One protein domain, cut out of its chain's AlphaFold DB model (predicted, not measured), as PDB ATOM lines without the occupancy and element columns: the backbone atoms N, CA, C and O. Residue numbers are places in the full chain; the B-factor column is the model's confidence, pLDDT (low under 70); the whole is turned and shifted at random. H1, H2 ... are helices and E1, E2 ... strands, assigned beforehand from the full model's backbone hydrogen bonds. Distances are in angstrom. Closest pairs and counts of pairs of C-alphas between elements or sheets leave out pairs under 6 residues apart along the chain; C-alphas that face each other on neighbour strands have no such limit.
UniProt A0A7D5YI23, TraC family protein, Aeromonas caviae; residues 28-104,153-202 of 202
ATOM      1  N   TYR A  28     -11.960 -40.365  28.091       35.91
ATOM      2  CA  TYR A  28     -13.136 -40.915  27.409       35.91
ATOM      3  C   TYR A  28     -13.940 -39.849  26.654       35.91
ATOM      4  O   TYR A  28     -14.370 -38.850  27.222       35.91
ATOM      5  N   HIS A  29     -14.213 -40.105  25.371       35.75
ATOM      6  CA  HIS A  29     -15.077 -39.256  24.552       35.75
ATOM      7  C   HIS A  29     -16.572 -39.577  24.800       35.75
ATOM      8  O   HIS A  29     -16.929 -40.763  24.792       35.75
ATOM      9  N   PRO A  30     -17.474 -38.577  24.926       36.44
ATOM     10  CA  PRO A  30     -18.900 -38.764  25.254       36.44
ATOM     11  C   PRO A  30     -19.686 -39.688  24.308       36.44
ATOM     12  O   PRO A  30     -20.678 -40.289  24.700       36.44
ATOM     13  N   SER A  31     -19.223 -39.850  23.062       36.81
ATOM     14  CA  SER A  31     -19.846 -40.721  22.049       36.81
ATOM     15  C   SER A  31     -19.471 -42.207  22.162       36.81
ATOM     16  O   SER A  31     -19.843 -43.017  21.303       36.81
ATOM     17  N   THR A  32     -18.736 -42.600  23.210       37.69
ATOM     18  CA  THR A  32     -18.492 -44.012  23.514       37.69
ATOM     19  C   THR A  32     -19.773 -44.687  23.999       37.69
ATOM     20  O   THR A  32     -19.981 -44.852  25.199       37.69
ATOM     21  N   LYS A  33     -20.622 -45.135  23.057       35.50
ATOM     22  CA  LYS A  33     -21.679 -46.114  23.359       35.50
ATOM     23  C   LYS A  33     -21.051 -47.277  24.122       35.50
ATOM     24  O   LYS A  33     -20.032 -47.812  23.673       35.50
ATOM     25  N   SER A  34     -21.665 -47.621  25.252       40.09
ATOM     26  CA  SER A  34     -21.348 -48.805  26.045       40.09
ATOM     27  C   SER A  34     -21.519 -50.022  25.140       40.09
ATOM     28  O   SER A  34     -22.637 -50.434  24.858       40.09
ATOM     29  N   PHE A  35     -20.418 -50.542  24.593       36.38
ATOM     30  CA  PHE A  35     -20.450 -51.706  23.696       36.38
ATOM     31  C   PHE A  35     -20.854 -52.998  24.419       36.38
ATOM     32  O   PHE A  35     -21.134 -54.010  23.789       36.38
ATOM     33  N   TYR A  36     -20.923 -52.927  25.743       40.09
ATOM     34  CA  TYR A  36     -21.413 -53.958  26.629       40.09
ATOM     35  C   TYR A  36     -22.534 -53.343  27.467       40.09
ATOM     36  O   TYR A  36     -22.363 -52.245  27.997       40.09
ATOM     37  N   ASP A  37     -23.646 -54.049  27.656       42.66
ATOM     38  CA  ASP A  37     -24.680 -53.702  28.652       42.66
ATOM     39  C   ASP A  37     -24.177 -53.873  30.105       42.66
ATOM     40  O   ASP A  37     -24.946 -53.842  31.060       42.66
ATOM     41  N   GLY A  38     -22.873 -54.091  30.280       41.19
ATOM     42  CA  GLY A  38     -22.259 -54.484  31.530       41.19
ATOM     43  C   GLY A  38     -22.289 -55.980  31.788       41.19
ATOM     44  O   GLY A  38     -21.324 -56.464  32.360       41.19
ATOM     45  N   ALA A  39     -23.274 -56.739  31.309       38.34
ATOM     46  CA  ALA A  39     -23.550 -58.120  31.708       38.34
ATOM     47  C   ALA A  39     -22.375 -59.089  31.529       38.34
ATOM     48  O   ALA A  39     -22.252 -60.021  32.310       38.34
ATOM     49  N   GLY A  40     -21.474 -58.882  30.562       42.59
ATOM     50  CA  GLY A  40     -20.298 -59.745  30.368       42.59
ATOM     51  C   GLY A  40     -19.308 -59.696  31.540       42.59
ATOM     52  O   GLY A  40     -19.046 -60.707  32.183       42.59
ATOM     53  N   ILE A  41     -18.797 -58.512  31.882       43.69
ATOM     54  CA  ILE A  41     -17.902 -58.327  33.044       43.69
ATOM     55  C   ILE A  41     -18.693 -58.386  34.346       43.69
ATOM     56  O   ILE A  41     -18.236 -58.913  35.354       43.69
ATOM     57  N   ALA A  42     -19.930 -57.919  34.303       39.50
ATOM     58  CA  ALA A  42     -20.863 -58.018  35.397       39.50
ATOM     59  C   ALA A  42     -21.372 -59.460  35.611       39.50
ATOM     60  O   ALA A  42     -22.108 -59.686  36.552       39.50
ATOM     61  N   SER A  43     -20.970 -60.444  34.794       39.56
ATOM     62  CA  SER A  43     -21.115 -61.879  35.094       39.56
ATOM     63  C   SER A  43     -19.880 -62.468  35.790       39.56
ATOM     64  O   SER A  43     -19.992 -63.492  36.463       39.56
ATOM     65  N   LEU A  44     -18.715 -61.805  35.686       42.72
ATOM     66  CA  LEU A  44     -17.503 -62.136  36.456       42.72
ATOM     67  C   LEU A  44     -17.676 -61.783  37.939       42.72
ATOM     68  O   LEU A  44     -17.058 -62.380  38.816       42.72
ATOM     69  N   ILE A  45     -18.561 -60.829  38.211       46.22
ATOM     70  CA  ILE A  45     -19.125 -60.540  39.522       46.22
ATOM     71  C   ILE A  45     -20.454 -61.295  39.542       46.22
ATOM     72  O   ILE A  45     -21.244 -61.125  38.632       46.22
ATOM     73  N   SER A  46     -20.735 -62.169  40.507       44.94
ATOM     74  CA  SER A  46     -21.985 -62.952  40.502       44.94
ATOM     75  C   SER A  46     -23.225 -62.097  40.799       44.94
ATOM     76  O   SER A  46     -23.810 -62.239  41.870       44.94
ATOM     77  N   LEU A  47     -23.621 -61.215  39.878       52.19
ATOM     78  CA  LEU A  47     -24.730 -60.284  40.037       52.19
ATOM     79  C   LEU A  47     -26.060 -61.013  40.143       52.19
ATOM     80  O   LEU A  47     -26.557 -61.582  39.173       52.19
ATOM     81  N   ARG A  48     -26.666 -60.961  41.328       54.03
ATOM     82  CA  ARG A  48     -28.047 -61.433  41.518       54.03
ATOM     83  C   ARG A  48     -29.083 -60.344  41.291       54.03
ATOM     84  O   ARG A  48     -30.162 -60.639  40.792       54.03
ATOM     85  N   SER A  49     -28.780 -59.115  41.689       62.41
ATOM     86  CA  SER A  49     -29.675 -57.967  41.551       62.41
ATOM     87  C   SER A  49     -28.867 -56.693  41.341       62.41
ATOM     88  O   SER A  49     -27.771 -56.557  41.884       62.41
ATOM     89  N   PHE A  50     -29.403 -55.779  40.539       68.38
ATOM     90  CA  PHE A  50     -28.798 -54.487  40.248       68.38
ATOM     91  C   PHE A  50     -29.801 -53.390  40.587       68.38
ATOM     92  O   PHE A  50     -30.942 -53.436  40.128       68.38
ATOM     93  N   ASP A  51     -29.377 -52.435  41.406       70.75
ATOM     94  CA  ASP A  51     -30.151 -51.245  41.731       70.75
ATOM     95  C   ASP A  51     -29.791 -50.127  40.749       70.75
ATOM     96  O   ASP A  51     -28.663 -49.633  40.739       70.75
ATOM     97  N   SER A  52     -30.754 -49.736  39.913       70.06
ATOM     98  CA  SER A  52     -30.585 -48.693  38.901       70.06
ATOM     99  C   SER A  52     -30.566 -47.271  39.459       70.06
ATOM    100  O   SER A  52     -30.153 -46.364  38.745       70.06
ATOM    101  N   GLU A  53     -31.032 -47.043  40.689       76.19
ATOM    102  CA  GLU A  53     -30.975 -45.711  41.301       76.19
ATOM    103  C   GLU A  53     -29.578 -45.452  41.856       76.19
ATOM    104  O   GLU A  53     -28.931 -44.455  41.529       76.19
ATOM    105  N   THR A  54     -29.076 -46.392  42.655       75.19
ATOM    106  CA  THR A  54     -27.754 -46.261  43.272       75.19
ATOM    107  C   THR A  54     -26.627 -46.751  42.373       75.19
ATOM    108  O   THR A  54     -25.470 -46.435  42.645       75.19
ATOM    109  N   MET A  55     -26.927 -47.467  41.285       75.94
ATOM    110  CA  MET A  55     -25.962 -48.134  40.400       75.94
ATOM    111  C   MET A  55     -25.105 -49.167  41.137       75.94
ATOM    112  O   MET A  55     -23.908 -49.312  40.871       75.94
ATOM    113  N   MET A  56     -25.721 -49.853  42.100       77.94
ATOM    114  CA  MET A  56     -25.077 -50.849  42.948       77.94
ATOM    115  C   MET A  56     -25.483 -52.261  42.538       77.94
ATOM    116  O   MET A  56     -26.648 -52.596  42.333       77.94
ATOM    117  N   ALA A  57     -24.483 -53.121  42.485       76.31
ATOM    118  CA  ALA A  57     -24.616 -54.559  42.450       76.31
ATOM    119  C   ALA A  57     -24.934 -55.096  43.847       76.31
ATOM    120  O   ALA A  57     -24.203 -54.805  44.794       76.31
ATOM    121  N   ILE A  58     -25.967 -55.926  43.979       75.38
ATOM    122  CA  ILE A  58     -26.330 -56.584  45.236       75.38
ATOM    123  C   ILE A  58     -26.402 -58.099  45.019       75.38
ATOM    124  O   ILE A  58     -27.150 -58.604  44.177       75.38
ATOM    125  N   ASN A  59     -25.637 -58.823  45.832       71.19
ATOM    126  CA  ASN A  59     -25.556 -60.280  45.872       71.19
ATOM    127  C   ASN A  59     -26.100 -60.814  47.204       71.19
ATOM    128  O   ASN A  59     -26.461 -60.063  48.107       71.19
ATOM    129  N   SER A  60     -26.140 -62.141  47.361       68.56
ATOM    130  CA  SER A  60     -26.658 -62.767  48.589       68.56
ATOM    131  C   SER A  60     -25.871 -62.399  49.851       68.56
ATOM    132  O   SER A  60     -26.456 -62.372  50.930       68.56
ATOM    133  N   ASN A  61     -24.565 -62.143  49.728       72.81
ATOM    134  CA  ASN A  61     -23.691 -61.806  50.854       72.81
ATOM    135  C   ASN A  61     -22.587 -60.806  50.471       72.81
ATOM    136  O   ASN A  61     -21.490 -60.833  51.027       72.81
ATOM    137  N   SER A  62     -22.842 -59.972  49.469       77.50
ATOM    138  CA  SER A  62     -21.953 -58.874  49.105       77.50
ATOM    139  C   SER A  62     -22.703 -57.827  48.302       77.50
ATOM    140  O   SER A  62     -23.782 -58.089  47.772       77.50
ATOM    141  N   TYR A  63     -22.123 -56.643  48.204       81.88
ATOM    142  CA  TYR A  63     -22.609 -55.566  47.353       81.88
ATOM    143  C   TYR A  63     -21.431 -54.737  46.852       81.88
ATOM    144  O   TYR A  63     -20.353 -54.768  47.447       81.88
ATOM    145  N   GLY A  64     -21.608 -54.024  45.744       83.75
ATOM    146  CA  GLY A  64     -20.508 -53.291  45.133       83.75
ATOM    147  C   GLY A  64     -20.891 -52.441  43.935       83.75
ATOM    148  O   GLY A  64     -22.056 -52.366  43.563       83.75
ATOM    149  N   TYR A  65     -19.900 -51.817  43.310       82.81
ATOM    150  CA  TYR A  65     -20.056 -51.076  42.063       82.81
ATOM    151  C   TYR A  65     -18.844 -51.289  41.160       82.81
ATOM    152  O   TYR A  65     -17.778 -51.726  41.599       82.81
ATOM    153  N   VAL A  66     -19.018 -50.956  39.883       83.38
ATOM    154  CA  VAL A  66     -17.949 -51.005  38.889       83.38
ATOM    155  C   VAL A  66     -17.784 -49.628  38.267       83.38
ATOM    156  O   VAL A  66     -18.756 -49.010  37.828       83.38
ATOM    157  N   LEU A  67     -16.543 -49.162  38.216       86.88
ATOM    158  CA  LEU A  67     -16.132 -48.002  37.445       86.88
ATOM    159  C   LEU A  67     -15.398 -48.477  36.198       86.88
ATOM    160  O   LEU A  67     -14.533 -49.341  36.277       86.88
ATOM    161  N   GLU A  68     -15.717 -47.899  35.051       83.62
ATOM    162  CA  GLU A  68     -14.866 -47.976  33.869       83.62
ATOM    163  C   GLU A  68     -13.898 -46.788  33.897       83.62
ATOM    164  O   GLU A  68     -14.319 -45.640  34.057       83.62
ATOM    165  N   LEU A  69     -12.605 -47.080  33.781       86.50
ATOM    166  CA  LEU A  69     -11.496 -46.143  33.910       86.50
ATOM    167  C   LEU A  69     -10.803 -45.958  32.567       86.50
ATOM    168  O   LEU A  69     -10.537 -46.934  31.861       86.50
ATOM    169  N   ALA A  70     -10.479 -44.711  32.229       81.81
ATOM    170  CA  ALA A  70      -9.708 -44.430  31.035       81.81
ATOM    171  C   ALA A  70      -8.335 -45.069  31.230       81.81
ATOM    172  O   ALA A  70      -7.738 -44.888  32.296       81.81
ATOM    173  N   PRO A  71      -7.837 -45.842  30.249       76.12
ATOM    174  CA  PRO A  71      -6.545 -46.482  30.390       76.12
ATOM    175  C   PRO A  71      -5.499 -45.399  30.636       76.12
ATOM    176  O   PRO A  71      -5.360 -44.464  29.839       76.12
ATOM    177  N   LEU A  72      -4.799 -45.512  31.772       75.00
ATOM    178  CA  LEU A  72      -3.720 -44.602  32.084       75.00
ATOM    179  C   LEU A  72      -2.527 -45.023  31.250       75.00
ATOM    180  O   LEU A  72      -1.749 -45.894  31.629       75.00
ATOM    181  N   ASN A  73      -2.368 -44.413  30.096       67.81
ATOM    182  CA  ASN A  73      -1.125 -44.541  29.402       67.81
ATOM    183  C   ASN A  73      -0.112 -43.662  30.264       67.81
ATOM    184  O   ASN A  73      -0.209 -42.453  30.386       67.81
ATOM    185  N   GLY A  74       0.765 -44.287  31.055       74.62
ATOM    186  CA  GLY A  74       1.858 -43.657  31.835       74.62
ATOM    187  C   GLY A  74       1.501 -42.744  33.015       74.62
ATOM    188  O   GLY A  74       0.568 -41.950  32.985       74.62
ATOM    189  N   ALA A  75       2.336 -42.809  34.049       81.38
ATOM    190  CA  ALA A  75       2.174 -42.080  35.300       81.38
ATOM    191  C   ALA A  75       3.458 -41.310  35.625       81.38
ATOM    192  O   ALA A  75       4.556 -41.818  35.397       81.38
ATOM    193  N   ASP A  76       3.328 -40.094  36.146       87.25
ATOM    194  CA  ASP A  76       4.406 -39.454  36.902       87.25
ATOM    195  C   ASP A  76       4.239 -39.731  38.403       87.25
ATOM    196  O   ASP A  76       3.241 -40.307  38.842       87.25
ATOM    197  N   GLU A  77       5.232 -39.348  39.209       89.44
ATOM    198  CA  GLU A  77       5.184 -39.569  40.658       89.44
ATOM    199  C   GLU A  77       3.962 -38.923  41.316       89.44
ATOM    200  O   GLU A  77       3.451 -39.436  42.310       89.44
ATOM    201  N   GLU A  78       3.485 -37.807  40.766       86.31
ATOM    202  CA  GLU A  78       2.308 -37.121  41.281       86.31
ATOM    203  C   GLU A  78       1.040 -37.938  41.044       86.31
ATOM    204  O   GLU A  78       0.279 -38.175  41.980       86.31
ATOM    205  N   THR A  79       0.872 -38.477  39.837       86.44
ATOM    206  CA  THR A  79      -0.223 -39.396  39.504       86.44
ATOM    207  C   THR A  79      -0.207 -40.621  40.423       86.44
ATOM    208  O   THR A  79      -1.251 -41.046  40.918       86.44
ATOM    209  N   VAL A  80       0.979 -41.174  40.707       88.06
ATOM    210  CA  VAL A  80       1.135 -42.317  41.623       88.06
ATOM    211  C   VAL A  80       0.726 -41.949  43.052       88.06
ATOM    212  O   VAL A  80       0.002 -42.714  43.692       88.06
ATOM    213  N   ARG A  81       1.140 -40.777  43.553       89.06
ATOM    214  CA  ARG A  81       0.742 -40.286  44.885       89.06
ATOM    215  C   ARG A  81      -0.770 -40.103  44.993       89.06
ATOM    216  O   ARG A  81      -1.369 -40.560  45.964       89.06
ATOM    217  N   GLN A  82      -1.388 -39.487  43.989       88.38
ATOM    218  CA  GLN A  82      -2.829 -39.241  43.966       88.38
ATOM    219  C   GLN A  82      -3.629 -40.545  43.875       88.38
ATOM    220  O   GLN A  82      -4.610 -40.717  44.598       88.38
ATOM    221  N   LEU A  83      -3.167 -41.515  43.081       86.94
ATOM    222  CA  LEU A  83      -3.746 -42.858  43.053       86.94
ATOM    223  C   LEU A  83      -3.651 -43.548  44.419       86.94
ATOM    224  O   LEU A  83      -4.649 -44.076  44.901       86.94
ATOM    225  N   ALA A  84      -2.491 -43.515  45.077       88.50
ATOM    226  CA  ALA A  84      -2.324 -44.103  46.408       88.50
ATOM    227  C   ALA A  84      -3.270 -43.471  47.448       88.50
ATOM    228  O   ALA A  84      -3.853 -44.174  48.281       88.50
ATOM    229  N   GLN A  85      -3.480 -42.155  47.368       86.75
ATOM    230  CA  GLN A  85      -4.455 -41.451  48.196       86.75
ATOM    231  C   GLN A  85      -5.893 -41.884  47.878       86.75
ATOM    232  O   GLN A  85      -6.663 -42.160  48.800       86.75
ATOM    233  N   ALA A  86      -6.237 -42.024  46.595       86.19
ATOM    234  CA  ALA A  86      -7.538 -42.524  46.164       86.19
ATOM    235  C   ALA A  86      -7.799 -43.933  46.728       86.19
ATOM    236  O   ALA A  86      -8.849 -44.178  47.321       86.19
ATOM    237  N   TYR A  87      -6.825 -44.844  46.638       85.38
ATOM    238  CA  TYR A  87      -6.917 -46.190  47.223       85.38
ATOM    239  C   TYR A  87      -7.118 -46.180  48.735       85.38
ATOM    240  O   TYR A  87      -7.910 -46.959  49.263       85.38
ATOM    241  N   SER A  88      -6.460 -45.258  49.431       84.19
ATOM    242  CA  SER A  88      -6.602 -45.113  50.881       84.19
ATOM    243  C   SER A  88      -8.017 -44.674  51.297       84.19
ATOM    244  O   SER A  88      -8.437 -44.940  52.419       84.19
ATOM    245  N   SER A  89      -8.778 -44.043  50.395       80.75
ATOM    246  CA  SER A  89     -10.150 -43.576  50.649       80.75
ATOM    247  C   SER A  89     -11.239 -44.649  50.487       80.75
ATOM    248  O   SER A  89     -12.407 -44.385  50.765       80.75
ATOM    249  N   MET A  90     -10.882 -45.872  50.073       80.44
ATOM    250  CA  MET A  90     -11.851 -46.934  49.752       80.44
ATOM    251  C   MET A  90     -12.606 -47.504  50.961       80.44
ATOM    252  O   MET A  90     -13.591 -48.219  50.769       80.44
ATOM    253  N   GLY A  91     -12.169 -47.176  52.180       81.44
ATOM    254  CA  GLY A  91     -12.759 -47.643  53.430       81.44
ATOM    255  C   GLY A  91     -12.237 -49.007  53.887       81.44
ATOM    256  O   GLY A  91     -11.512 -49.707  53.184       81.44
ATOM    257  N   GLU A  92     -12.603 -49.386  55.108       83.44
ATOM    258  CA  GLU A  92     -12.186 -50.653  55.711       83.44
ATOM    259  C   GLU A  92     -13.070 -51.828  55.272       83.44
ATOM    260  O   GLU A  92     -14.277 -51.679  55.054       83.44
ATOM    261  N   ASN A  93     -12.483 -53.031  55.237       83.25
ATOM    262  CA  ASN A  93     -13.168 -54.288  54.901       83.25
ATOM    263  C   ASN A  93     -13.814 -54.285  53.504       83.25
ATOM    264  O   ASN A  93     -14.897 -54.840  53.292       83.25
ATOM    265  N   VAL A  94     -13.132 -53.646  52.558       85.50
ATOM    266  CA  VAL A  94     -13.518 -53.538  51.153       85.50
ATOM    267  C   VAL A  94     -12.530 -54.310  50.285       85.50
ATOM    268  O   VAL A  94     -11.331 -54.355  50.558       85.50
ATOM    269  N   TYR A  95     -13.045 -54.885  49.206       82.31
ATOM    270  CA  TYR A  95     -12.281 -55.490  48.129       82.31
ATOM    271  C   TYR A  95     -12.244 -54.534  46.934       82.31
ATOM    272  O   TYR A  95     -13.288 -54.185  46.383       82.31
ATOM    273  N   GLY A  96     -11.038 -54.128  46.540       83.44
ATOM    274  CA  GLY A  96     -10.776 -53.399  45.302       83.44
ATOM    275  C   GLY A  96     -10.104 -54.316  44.282       83.44
ATOM    276  O   GLY A  96      -9.096 -54.944  44.602       83.44
ATOM    277  N   GLN A  97     -10.627 -54.394  43.061       82.81
ATOM    278  CA  GLN A  97     -10.024 -55.171  41.973       82.81
ATOM    279  C   GLN A  97      -9.942 -54.334  40.699       82.81
ATOM    280  O   GLN A  97     -10.919 -53.701  40.312       82.81
ATOM    281  N   ILE A  98      -8.792 -54.368  40.023       85.12
ATOM    282  CA  ILE A  98      -8.664 -53.840  38.662       85.12
ATOM    283  C   ILE A  98      -8.778 -54.995  37.670       85.12
ATOM    284  O   ILE A  98      -8.125 -56.026  37.832       85.12
ATOM    285  N   ILE A  99      -9.584 -54.806  36.632       83.38
ATOM    286  CA  ILE A  99      -9.718 -55.723  35.500       83.38
ATOM    287  C   ILE A  99      -9.312 -54.967  34.240       83.38
ATOM    288  O   ILE A  99      -9.834 -53.888  33.963       83.38
ATOM    289  N   LEU A 100      -8.394 -55.542  33.468       84.31
ATOM    290  CA  LEU A 100      -7.991 -55.023  32.165       84.31
ATOM    291  C   LEU A 100      -8.606 -55.899  31.076       84.31
ATOM    292  O   LEU A 100      -8.377 -57.105  31.035       84.31
ATOM    293  N   GLU A 101      -9.392 -55.287  30.197       81.12
ATOM    294  CA  GLU A 101      -9.929 -55.928  29.000       81.12
ATOM    295  C   GLU A 101      -9.125 -55.449  27.793       81.12
ATOM    296  O   GLU A 101      -8.952 -54.246  27.583       81.12
ATOM    297  N   ILE A 102      -8.650 -56.397  26.991       82.31
ATOM    298  CA  ILE A 102      -7.951 -56.125  25.739       82.31
ATOM    299  C   ILE A 102      -8.701 -56.853  24.629       82.31
ATOM    300  O   ILE A 102      -8.906 -58.063  24.703       82.31
ATOM    301  N   SER A 103      -9.109 -56.119  23.598       82.06
ATOM    302  CA  SER A 103      -9.841 -56.662  22.455       82.06
ATOM    303  C   SER A 103      -9.211 -56.220  21.138       82.06
ATOM    304  O   SER A 103      -8.736 -55.099  21.012       82.06
ATOM    305  N   ASP A 104      -9.244 -57.082  20.130       82.31
ATOM    306  CA  ASP A 104      -8.894 -56.751  18.744       82.31
ATOM    307  C   ASP A 104     -10.031 -56.016  18.000       82.31
ATOM    308  O   ASP A 104      -9.857 -55.532  16.879       82.31
ATOM    309  N   HIS A 153      -7.914 -52.522  21.501       81.12
ATOM    310  CA  HIS A 153      -8.835 -51.747  22.297       81.12
ATOM    311  C   HIS A 153      -8.662 -52.151  23.756       81.12
ATOM    312  O   HIS A 153      -8.990 -53.273  24.138       81.12
ATOM    313  N   HIS A 154      -8.138 -51.226  24.554       81.69
ATOM    314  CA  HIS A 154      -7.908 -51.421  25.979       81.69
ATOM    315  C   HIS A 154      -9.004 -50.740  26.787       81.69
ATOM    316  O   HIS A 154      -9.352 -49.584  26.534       81.69
ATOM    317  N   ARG A 155      -9.519 -51.440  27.793       81.44
ATOM    318  CA  ARG A 155     -10.435 -50.889  28.791       81.44
ATOM    319  C   ARG A 155      -9.968 -51.321  30.169       81.44
ATOM    320  O   ARG A 155      -9.486 -52.439  30.339       81.44
ATOM    321  N   ALA A 156     -10.117 -50.437  31.142       85.94
ATOM    322  CA  ALA A 156      -9.829 -50.738  32.531       85.94
ATOM    323  C   ALA A 156     -11.114 -50.614  33.343       85.94
ATOM    324  O   ALA A 156     -11.913 -49.704  33.135       85.94
ATOM    325  N   PHE A 157     -11.306 -51.531  34.280       85.00
ATOM    326  CA  PHE A 157     -12.422 -51.507  35.208       85.00
ATOM    327  C   PHE A 157     -11.894 -51.585  36.619       85.00
ATOM    328  O   PHE A 157     -11.003 -52.378  36.908       85.00
ATOM    329  N   PHE A 158     -12.478 -50.791  37.499       86.81
ATOM    330  CA  PHE A 158     -12.274 -50.892  38.925       86.81
ATOM    331  C   PHE A 158     -13.551 -51.401  39.581       86.81
ATOM    332  O   PHE A 158     -14.623 -50.820  39.420       86.81
ATOM    333  N   VAL A 159     -13.429 -52.500  40.310       86.19
ATOM    334  CA  VAL A 159     -14.507 -53.121  41.067       86.19
ATOM    335  C   VAL A 159     -14.287 -52.808  42.535       86.19
ATOM    336  O   VAL A 159     -13.242 -53.144  43.090       86.19
ATOM    337  N   TRP A 160     -15.291 -52.203  43.157       88.75
ATOM    338  CA  TRP A 160     -15.379 -52.038  44.602       88.75
ATOM    339  C   TRP A 160     -16.446 -52.990  45.121       88.75
ATOM    340  O   TRP A 160     -17.561 -53.010  44.596       88.75
ATOM    341  N   ALA A 161     -16.131 -53.775  46.145       84.94
ATOM    342  CA  ALA A 161     -17.092 -54.677  46.763       84.94
ATOM    343  C   ALA A 161     -16.895 -54.770  48.274       84.94
ATOM    344  O   ALA A 161     -15.778 -54.736  48.781       84.94
ATOM    345  N   LYS A 162     -17.993 -54.976  48.996       84.12
ATOM    346  CA  LYS A 162     -18.003 -55.206  50.438       84.12
ATOM    347  C   LYS A 162     -18.823 -56.447  50.763       84.12
ATOM    348  O   LYS A 162     -19.855 -56.710  50.144       84.12
ATOM    349  N   ALA A 163     -18.329 -57.243  51.708       80.69
ATOM    350  CA  ALA A 163     -19.017 -58.441  52.173       80.69
ATOM    351  C   ALA A 163     -20.203 -58.085  53.085       80.69
ATOM    352  O   ALA A 163     -20.203 -57.060  53.766       80.69
ATOM    353  N   GLY A 164     -21.192 -58.974  53.125       79.19
ATOM    354  CA  GLY A 164     -22.411 -58.821  53.914       79.19
ATOM    355  C   GLY A 164     -23.617 -58.381  53.088       79.19
ATOM    356  O   GLY A 164     -23.506 -57.957  51.938       79.19
ATOM    357  N   LYS A 165     -24.800 -58.507  53.691       81.44
ATOM    358  CA  LYS A 165     -26.049 -57.993  53.125       81.44
ATOM    359  C   LYS A 165     -26.191 -56.510  53.503       81.44
ATOM    360  O   LYS A 165     -26.195 -56.225  54.702       81.44
ATOM    361  N   PRO A 166     -26.308 -55.587  52.535       83.69
ATOM    362  CA  PRO A 166     -26.337 -54.159  52.834       83.69
ATOM    363  C   PRO A 166     -27.649 -53.745  53.513       83.69
ATOM    364  O   PRO A 166     -28.727 -54.230  53.155       83.69
ATOM    365  N   LYS A 167     -27.561 -52.816  54.469       89.25
ATOM    366  CA  LYS A 167     -28.679 -51.967  54.911       89.25
ATOM    367  C   LYS A 167     -28.740 -50.706  54.041       89.25
ATOM    368  O   LYS A 167     -27.788 -50.403  53.328       89.25
ATOM    369  N   SER A 168     -29.822 -49.929  54.134       86.56
ATOM    370  CA  SER A 168     -29.951 -48.660  53.392       86.56
ATOM    371  C   SER A 168     -28.788 -47.697  53.667       86.56
ATOM    372  O   SER A 168     -28.183 -47.181  52.735       86.56
ATOM    373  N   THR A 169     -28.394 -47.554  54.934       90.31
ATOM    374  CA  THR A 169     -27.258 -46.715  55.349       90.31
ATOM    375  C   THR A 169     -25.926 -47.169  54.752       90.31
ATOM    376  O   THR A 169     -25.056 -46.346  54.490       90.31
ATOM    377  N   ASP A 170     -25.749 -48.475  54.535       89.31
ATOM    378  CA  ASP A 170     -24.520 -49.020  53.949       89.31
ATOM    379  C   ASP A 170     -24.422 -48.687  52.454       89.31
ATOM    380  O   ASP A 170     -23.334 -48.421  51.944       89.31
ATOM    381  N   LEU A 171     -25.563 -48.675  51.753       87.62
ATOM    382  CA  LEU A 171     -25.635 -48.285  50.345       87.62
ATOM    383  C   LEU A 171     -25.347 -46.794  50.170       87.62
ATOM    384  O   LEU A 171     -24.551 -46.436  49.308       87.62
ATOM    385  N   GLU A 172     -25.920 -45.937  51.017       91.12
ATOM    386  CA  GLU A 172     -25.630 -44.495  51.019       91.12
ATOM    387  C   GLU A 172     -24.137 -44.222  51.252       91.12
ATOM    388  O   GLU A 172     -23.514 -43.447  50.526       91.12
ATOM    389  N   GLN A 173     -23.521 -44.917  52.216       90.88
ATOM    390  CA  GLN A 173     -22.077 -44.821  52.450       90.88
ATOM    391  C   GLN A 173     -21.261 -45.290  51.244       90.88
ATOM    392  O   GLN A 173     -20.290 -44.629  50.876       90.88
ATOM    393  N   ALA A 174     -21.646 -46.399  50.609       89.81
ATOM    394  CA  ALA A 174     -20.958 -46.908  49.427       89.81
ATOM    395  C   ALA A 174     -21.053 -45.941  48.235       89.81
ATOM    396  O   ALA A 174     -20.075 -45.775  47.505       89.81
ATOM    397  N   VAL A 175     -22.191 -45.261  48.065       91.88
ATOM    398  CA  VAL A 175     -22.365 -44.204  47.058       91.88
ATOM    399  C   VAL A 175     -21.444 -43.018  47.353       91.88
ATOM    400  O   VAL A 175     -20.705 -42.601  46.465       91.88
ATOM    401  N   ASN A 176     -21.394 -42.541  48.600       91.94
ATOM    402  CA  ASN A 176     -20.500 -41.443  48.991       91.94
ATOM    403  C   ASN A 176     -19.016 -41.801  48.786       91.94
ATOM    404  O   ASN A 176     -18.224 -40.977  48.323       91.94
ATOM    405  N   MET A 177     -18.632 -43.044  49.100       91.12
ATOM    406  CA  MET A 177     -17.281 -43.560  48.853       91.12
ATOM    407  C   MET A 177     -16.967 -43.619  47.360       91.12
ATOM    408  O   MET A 177     -15.875 -43.229  46.955       91.12
ATOM    409  N   ARG A 178     -17.921 -44.065  46.535       91.75
ATOM    410  CA  ARG A 178     -17.773 -44.058  45.078       91.75
ATOM    411  C   ARG A 178     -17.522 -42.652  44.561       91.75
ATOM    412  O   ARG A 178     -16.560 -42.458  43.833       91.75
ATOM    413  N   GLU A 179     -18.357 -41.689  44.931       92.31
ATOM    414  CA  GLU A 179     -18.232 -40.306  44.459       92.31
ATOM    415  C   GLU A 179     -16.904 -39.678  44.893       92.31
ATOM    416  O   GLU A 179     -16.221 -39.057  44.081       92.31
ATOM    417  N   SER A 180     -16.485 -39.933  46.134       91.75
ATOM    418  CA  SER A 180     -15.176 -39.503  46.639       91.75
ATOM    419  C   SER A 180     -14.030 -40.125  45.836       91.75
ATOM    420  O   SER A 180     -13.115 -39.421  45.413       91.75
ATOM    421  N   PHE A 181     -14.102 -41.431  45.563       91.69
ATOM    422  CA  PHE A 181     -13.087 -42.140  44.789       91.69
ATOM    423  C   PHE A 181     -13.039 -41.673  43.326       91.69
ATOM    424  O   PHE A 181     -11.956 -41.462  42.784       91.69
ATOM    425  N   GLN A 182     -14.195 -41.443  42.695       91.88
ATOM    426  CA  GLN A 182     -14.282 -40.876  41.348       91.88
ATOM    427  C   GLN A 182     -13.642 -39.485  41.280       91.88
ATOM    428  O   GLN A 182     -12.871 -39.226  40.358       91.88
ATOM    429  N   ALA A 183     -13.892 -38.625  42.274       90.75
ATOM    430  CA  ALA A 183     -13.274 -37.304  42.352       90.75
ATOM    431  C   ALA A 183     -11.745 -37.388  42.511       90.75
ATOM    432  O   ALA A 183     -11.015 -36.634  41.869       90.75
ATOM    433  N   SER A 184     -11.236 -38.330  43.314       90.12
ATOM    434  CA  SER A 184      -9.787 -38.561  43.428       90.12
ATOM    435  C   SER A 184      -9.167 -39.066  42.120       90.12
ATOM    436  O   SER A 184      -8.078 -38.635  41.751       90.12
ATOM    437  N   LEU A 185      -9.861 -39.941  41.387       89.38
ATOM    438  CA  LEU A 185      -9.419 -40.395  40.065       89.38
ATOM    439  C   LEU A 185      -9.390 -39.248  39.046       89.38
ATOM    440  O   LEU A 185      -8.447 -39.150  38.266       89.38
ATOM    441  N   GLU A 186     -10.385 -38.360  39.068       89.06
ATOM    442  CA  GLU A 186     -10.414 -37.175  38.203       89.06
ATOM    443  C   GLU A 186      -9.264 -36.211  38.507       89.06
ATOM    444  O   GLU A 186      -8.633 -35.708  37.577       89.06
ATOM    445  N   GLN A 187      -8.934 -36.006  39.787       86.75
ATOM    446  CA  GLN A 187      -7.753 -35.235  40.196       86.75
ATOM    447  C   GLN A 187      -6.453 -35.859  39.669       86.75
ATOM    448  O   GLN A 187      -5.595 -35.126  39.185       86.75
ATOM    449  N   ALA A 188      -6.374 -37.196  39.651       85.12
ATOM    450  CA  ALA A 188      -5.293 -37.971  39.034       85.12
ATOM    451  C   ALA A 188      -5.287 -37.960  37.496       85.12
ATOM    452  O   ALA A 188      -4.489 -38.662  36.875       85.12
ATOM    453  N   GLY A 189      -6.172 -37.191  36.857       85.12
ATOM    454  CA  GLY A 189      -6.282 -37.124  35.400       85.12
ATOM    455  C   GLY A 189      -6.896 -38.378  34.769       85.12
ATOM    456  O   GLY A 189      -6.823 -38.555  33.551       85.12
ATOM    457  N   ILE A 190      -7.515 -39.250  35.568       87.00
ATOM    458  CA  ILE A 190      -8.130 -40.498  35.116       87.00
ATOM    459  C   ILE A 190      -9.631 -40.277  34.964       87.00
ATOM    460  O   ILE A 190     -10.417 -40.370  35.912       87.00
ATOM    461  N   ALA A 191     -10.042 -40.024  33.721       86.38
ATOM    462  CA  ALA A 191     -11.454 -39.996  33.368       86.38
ATOM    463  C   ALA A 191     -12.103 -41.344  33.713       86.38
ATOM    464  O   ALA A 191     -11.568 -42.405  33.389       86.38
ATOM    465  N   ASN A 192     -13.263 -41.308  34.356       88.12
ATOM    466  CA  ASN A 192     -13.942 -42.508  34.822       88.12
ATOM    467  C   ASN A 192     -15.462 -42.369  34.693       88.12
ATOM    468  O   ASN A 192     -15.996 -41.267  34.576       88.12
ATOM    469  N   ARG A 193     -16.170 -43.500  34.681       82.88
ATOM    470  CA  ARG A 193     -17.637 -43.530  34.692       82.88
ATOM    471  C   ARG A 193     -18.168 -44.736  35.448       82.88
ATOM    472  O   ARG A 193     -17.581 -45.812  35.392       82.88
ATOM    473  N   VAL A 194     -19.324 -44.577  36.086       82.06
ATOM    474  CA  VAL A 194     -20.041 -45.697  36.707       82.06
ATOM    475  C   VAL A 194     -20.633 -46.583  35.620       82.06
ATOM    476  O   VAL A 194     -21.361 -46.114  34.741       82.06
ATOM    477  N   LEU A 195     -20.321 -47.872  35.677       69.50
ATOM    478  CA  LEU A 195     -20.809 -48.837  34.711       69.50
ATOM    479  C   LEU A 195     -22.321 -49.050  34.892       69.50
ATOM    480  O   LEU A 195     -22.825 -49.124  36.009       69.50
ATOM    481  N   GLY A 196     -23.053 -49.092  33.777       57.97
ATOM    482  CA  GLY A 196     -24.520 -49.117  33.749       57.97
ATOM    483  C   GLY A 196     -25.162 -47.732  33.619       57.97
ATOM    484  O   GLY A 196     -26.310 -47.641  33.186       57.97
ATOM    485  N   LYS A 197     -24.449 -46.636  33.931       48.41
ATOM    486  CA  LYS A 197     -24.977 -45.280  33.729       48.41
ATOM    487  C   LYS A 197     -24.809 -44.963  32.253       48.41
ATOM    488  O   LYS A 197     -23.710 -44.647  31.799       48.41
ATOM    489  N   THR A 198     -25.872 -45.118  31.468       40.34
ATOM    490  CA  THR A 198     -25.836 -44.701  30.067       40.34
ATOM    491  C   THR A 198     -25.671 -43.188  30.063       40.34
ATOM    492  O   THR A 198     -26.537 -42.464  30.546       40.34
ATOM    493  N   VAL A 199     -24.529 -42.697  29.577       40.22
ATOM    494  CA  VAL A 199     -24.331 -41.261  29.377       40.22
ATOM    495  C   VAL A 199     -25.331 -40.843  28.303       40.22
ATOM    496  O   VAL A 199     -25.155 -41.171  27.128       40.22
ATOM    497  N   SER A 200     -26.416 -40.182  28.704       27.86
ATOM    498  CA  SER A 200     -27.301 -39.492  27.773       27.86
ATOM    499  C   SER A 200     -26.458 -38.433  27.070       27.86
ATOM    500  O   SER A 200     -25.998 -37.486  27.709       27.86
ATOM    501  N   SER A 201     -26.186 -38.634  25.782       23.83
ATOM    502  CA  SER A 201     -25.619 -37.567  24.961       23.83
ATOM    503  C   SER A 201     -26.642 -36.423  24.889       23.83
ATOM    504  O   SER A 201     -27.827 -36.730  24.727       23.83
ATOM    505  N   PRO A 202     -26.231 -35.153  25.041       29.98
ATOM    506  CA  PRO A 202     -27.034 -34.026  24.576       29.98
ATOM    507  C   PRO A 202     -27.234 -34.078  23.055       29.98
ATOM    508  O   PRO A 202     -26.380 -34.682  22.359       29.98
TER     509      PRO A 202
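Overview. This is residues 28 to 104 and 153 to 202 of the 202 residues of the protein "TraC family protein" of Aeromonas caviae (UniProt A0A7D5YI23). A twisted antiparallel sheet of six strands has one long helix, H2, lying along one of its faces, over E2 and E3; a shorter helix, H1, lies side by side with part of H2, running the opposite way, and is not on the sheet. E3 and the long pair E4 and E5 make the body of the sheet, while the short strands E2 and E6 lie beside different parts of E3, on the other side of it from E5, and the short strand E1 lies beyond E2 at the sheet's edge. The printed part has 127 residues, with two named helices and six named strands in the order E1, E2, E3, H1, E4, E5, H2, E6; the class is mixed, helices and strands. The sheet is branched, and E1, E2 and E3 form a meander, each strand the antiparallel neighbour of the one before. The whole is compact, with a radius of gyration of the C-alphas of 14.5 A, and its C-alphas span 39 by 31 by 29 A.

Along the chain. Residues 28 to 48 hold no named element. Strand E1 is residues 49 to 51, beginning at C-alpha 49 at (-29.675, -57.967, 41.551), and E2 is residues 56 to 58. E3 is residues 62 to 69, 22.4 A from first to last C-alpha. Helix H1 is residues 77 to 88, 16.6 A long, beginning at C-alpha 77 at (5.184, -39.569, 40.658). E4, residues 94 to 103, is 29.1 A long. E5, residues 153 to 163, is the longest strand, with 11 residues and 32.3 A. H2, residues 168 to 187, is the longest helix, with 20 residues and 29.1 A. E6, residues 192 to 194, ends at C-alpha 194 at (-20.041, -45.697, 36.707).

Arrangement. E3 has three neighbours: E2, beside residues 63 to 65, and E6, beside residues 67 to 69, lie on one side of it, and E5, beside residues 62 to 69, on the other side. E3 and E5 are antiparallel at 157 degrees, with N 65 and O 160 at 2.9 A and N 158 and O 67 at 2.8 A. E3 and E6 are antiparallel, with N 68 and O 193 at 2.8 A. The hairpin of E2 and E3 has N 57 and O 64 at 2.8 A. The hairpin of E1 and E2 has N 58 and O 49 at 2.8 A; E1 is an edge strand. On the other side of E5 from E3 is the edge strand E4, antiparallel to E5 at 160 degrees, with N 99 and O 157 at 2.8 A. H2 is on the sheet at a height over the sheet of 9.3 A and runs along the strands, at 19 degrees to E3 on the local plane. The closest C-alphas of H2 and E3 are those of Ala 174 and Gly 64, 7.7 A apart. H2 and E5 are near each other, with 6 pairs of C-alphas within 10 A. H1 touches H2 at a shallow tilt of 2 degrees, opposite ways; H1 touches H2 with residues 82 to 87 alone, and H2 touches H1 with residues 181 to 187 alone; the closest C-alphas are those of Ala 86 and Ser 184, 5.3 A apart. H1 is apart from E1, E2, E5 and E6. In both helices every O i to N i+4 pair is within hydrogen-bond range.

Size, cuts and confidence. The two C-alphas farthest apart are those of Asp 104 and Thr 169, 42.2 A. Residues 105 to 152 are not printed, and C-alphas 104 and 153 are 6.1 A apart across this cut, which lies in the link from E4 to E5. Of the links that are printed whole, E3 to H1 is short and the others are tight. The mean pLDDT of the printed part is 73.9; 33 residues are under 70, namely residues 28 to 50, 60, 73 and 195 to 202. Residue 202 is the chain's last.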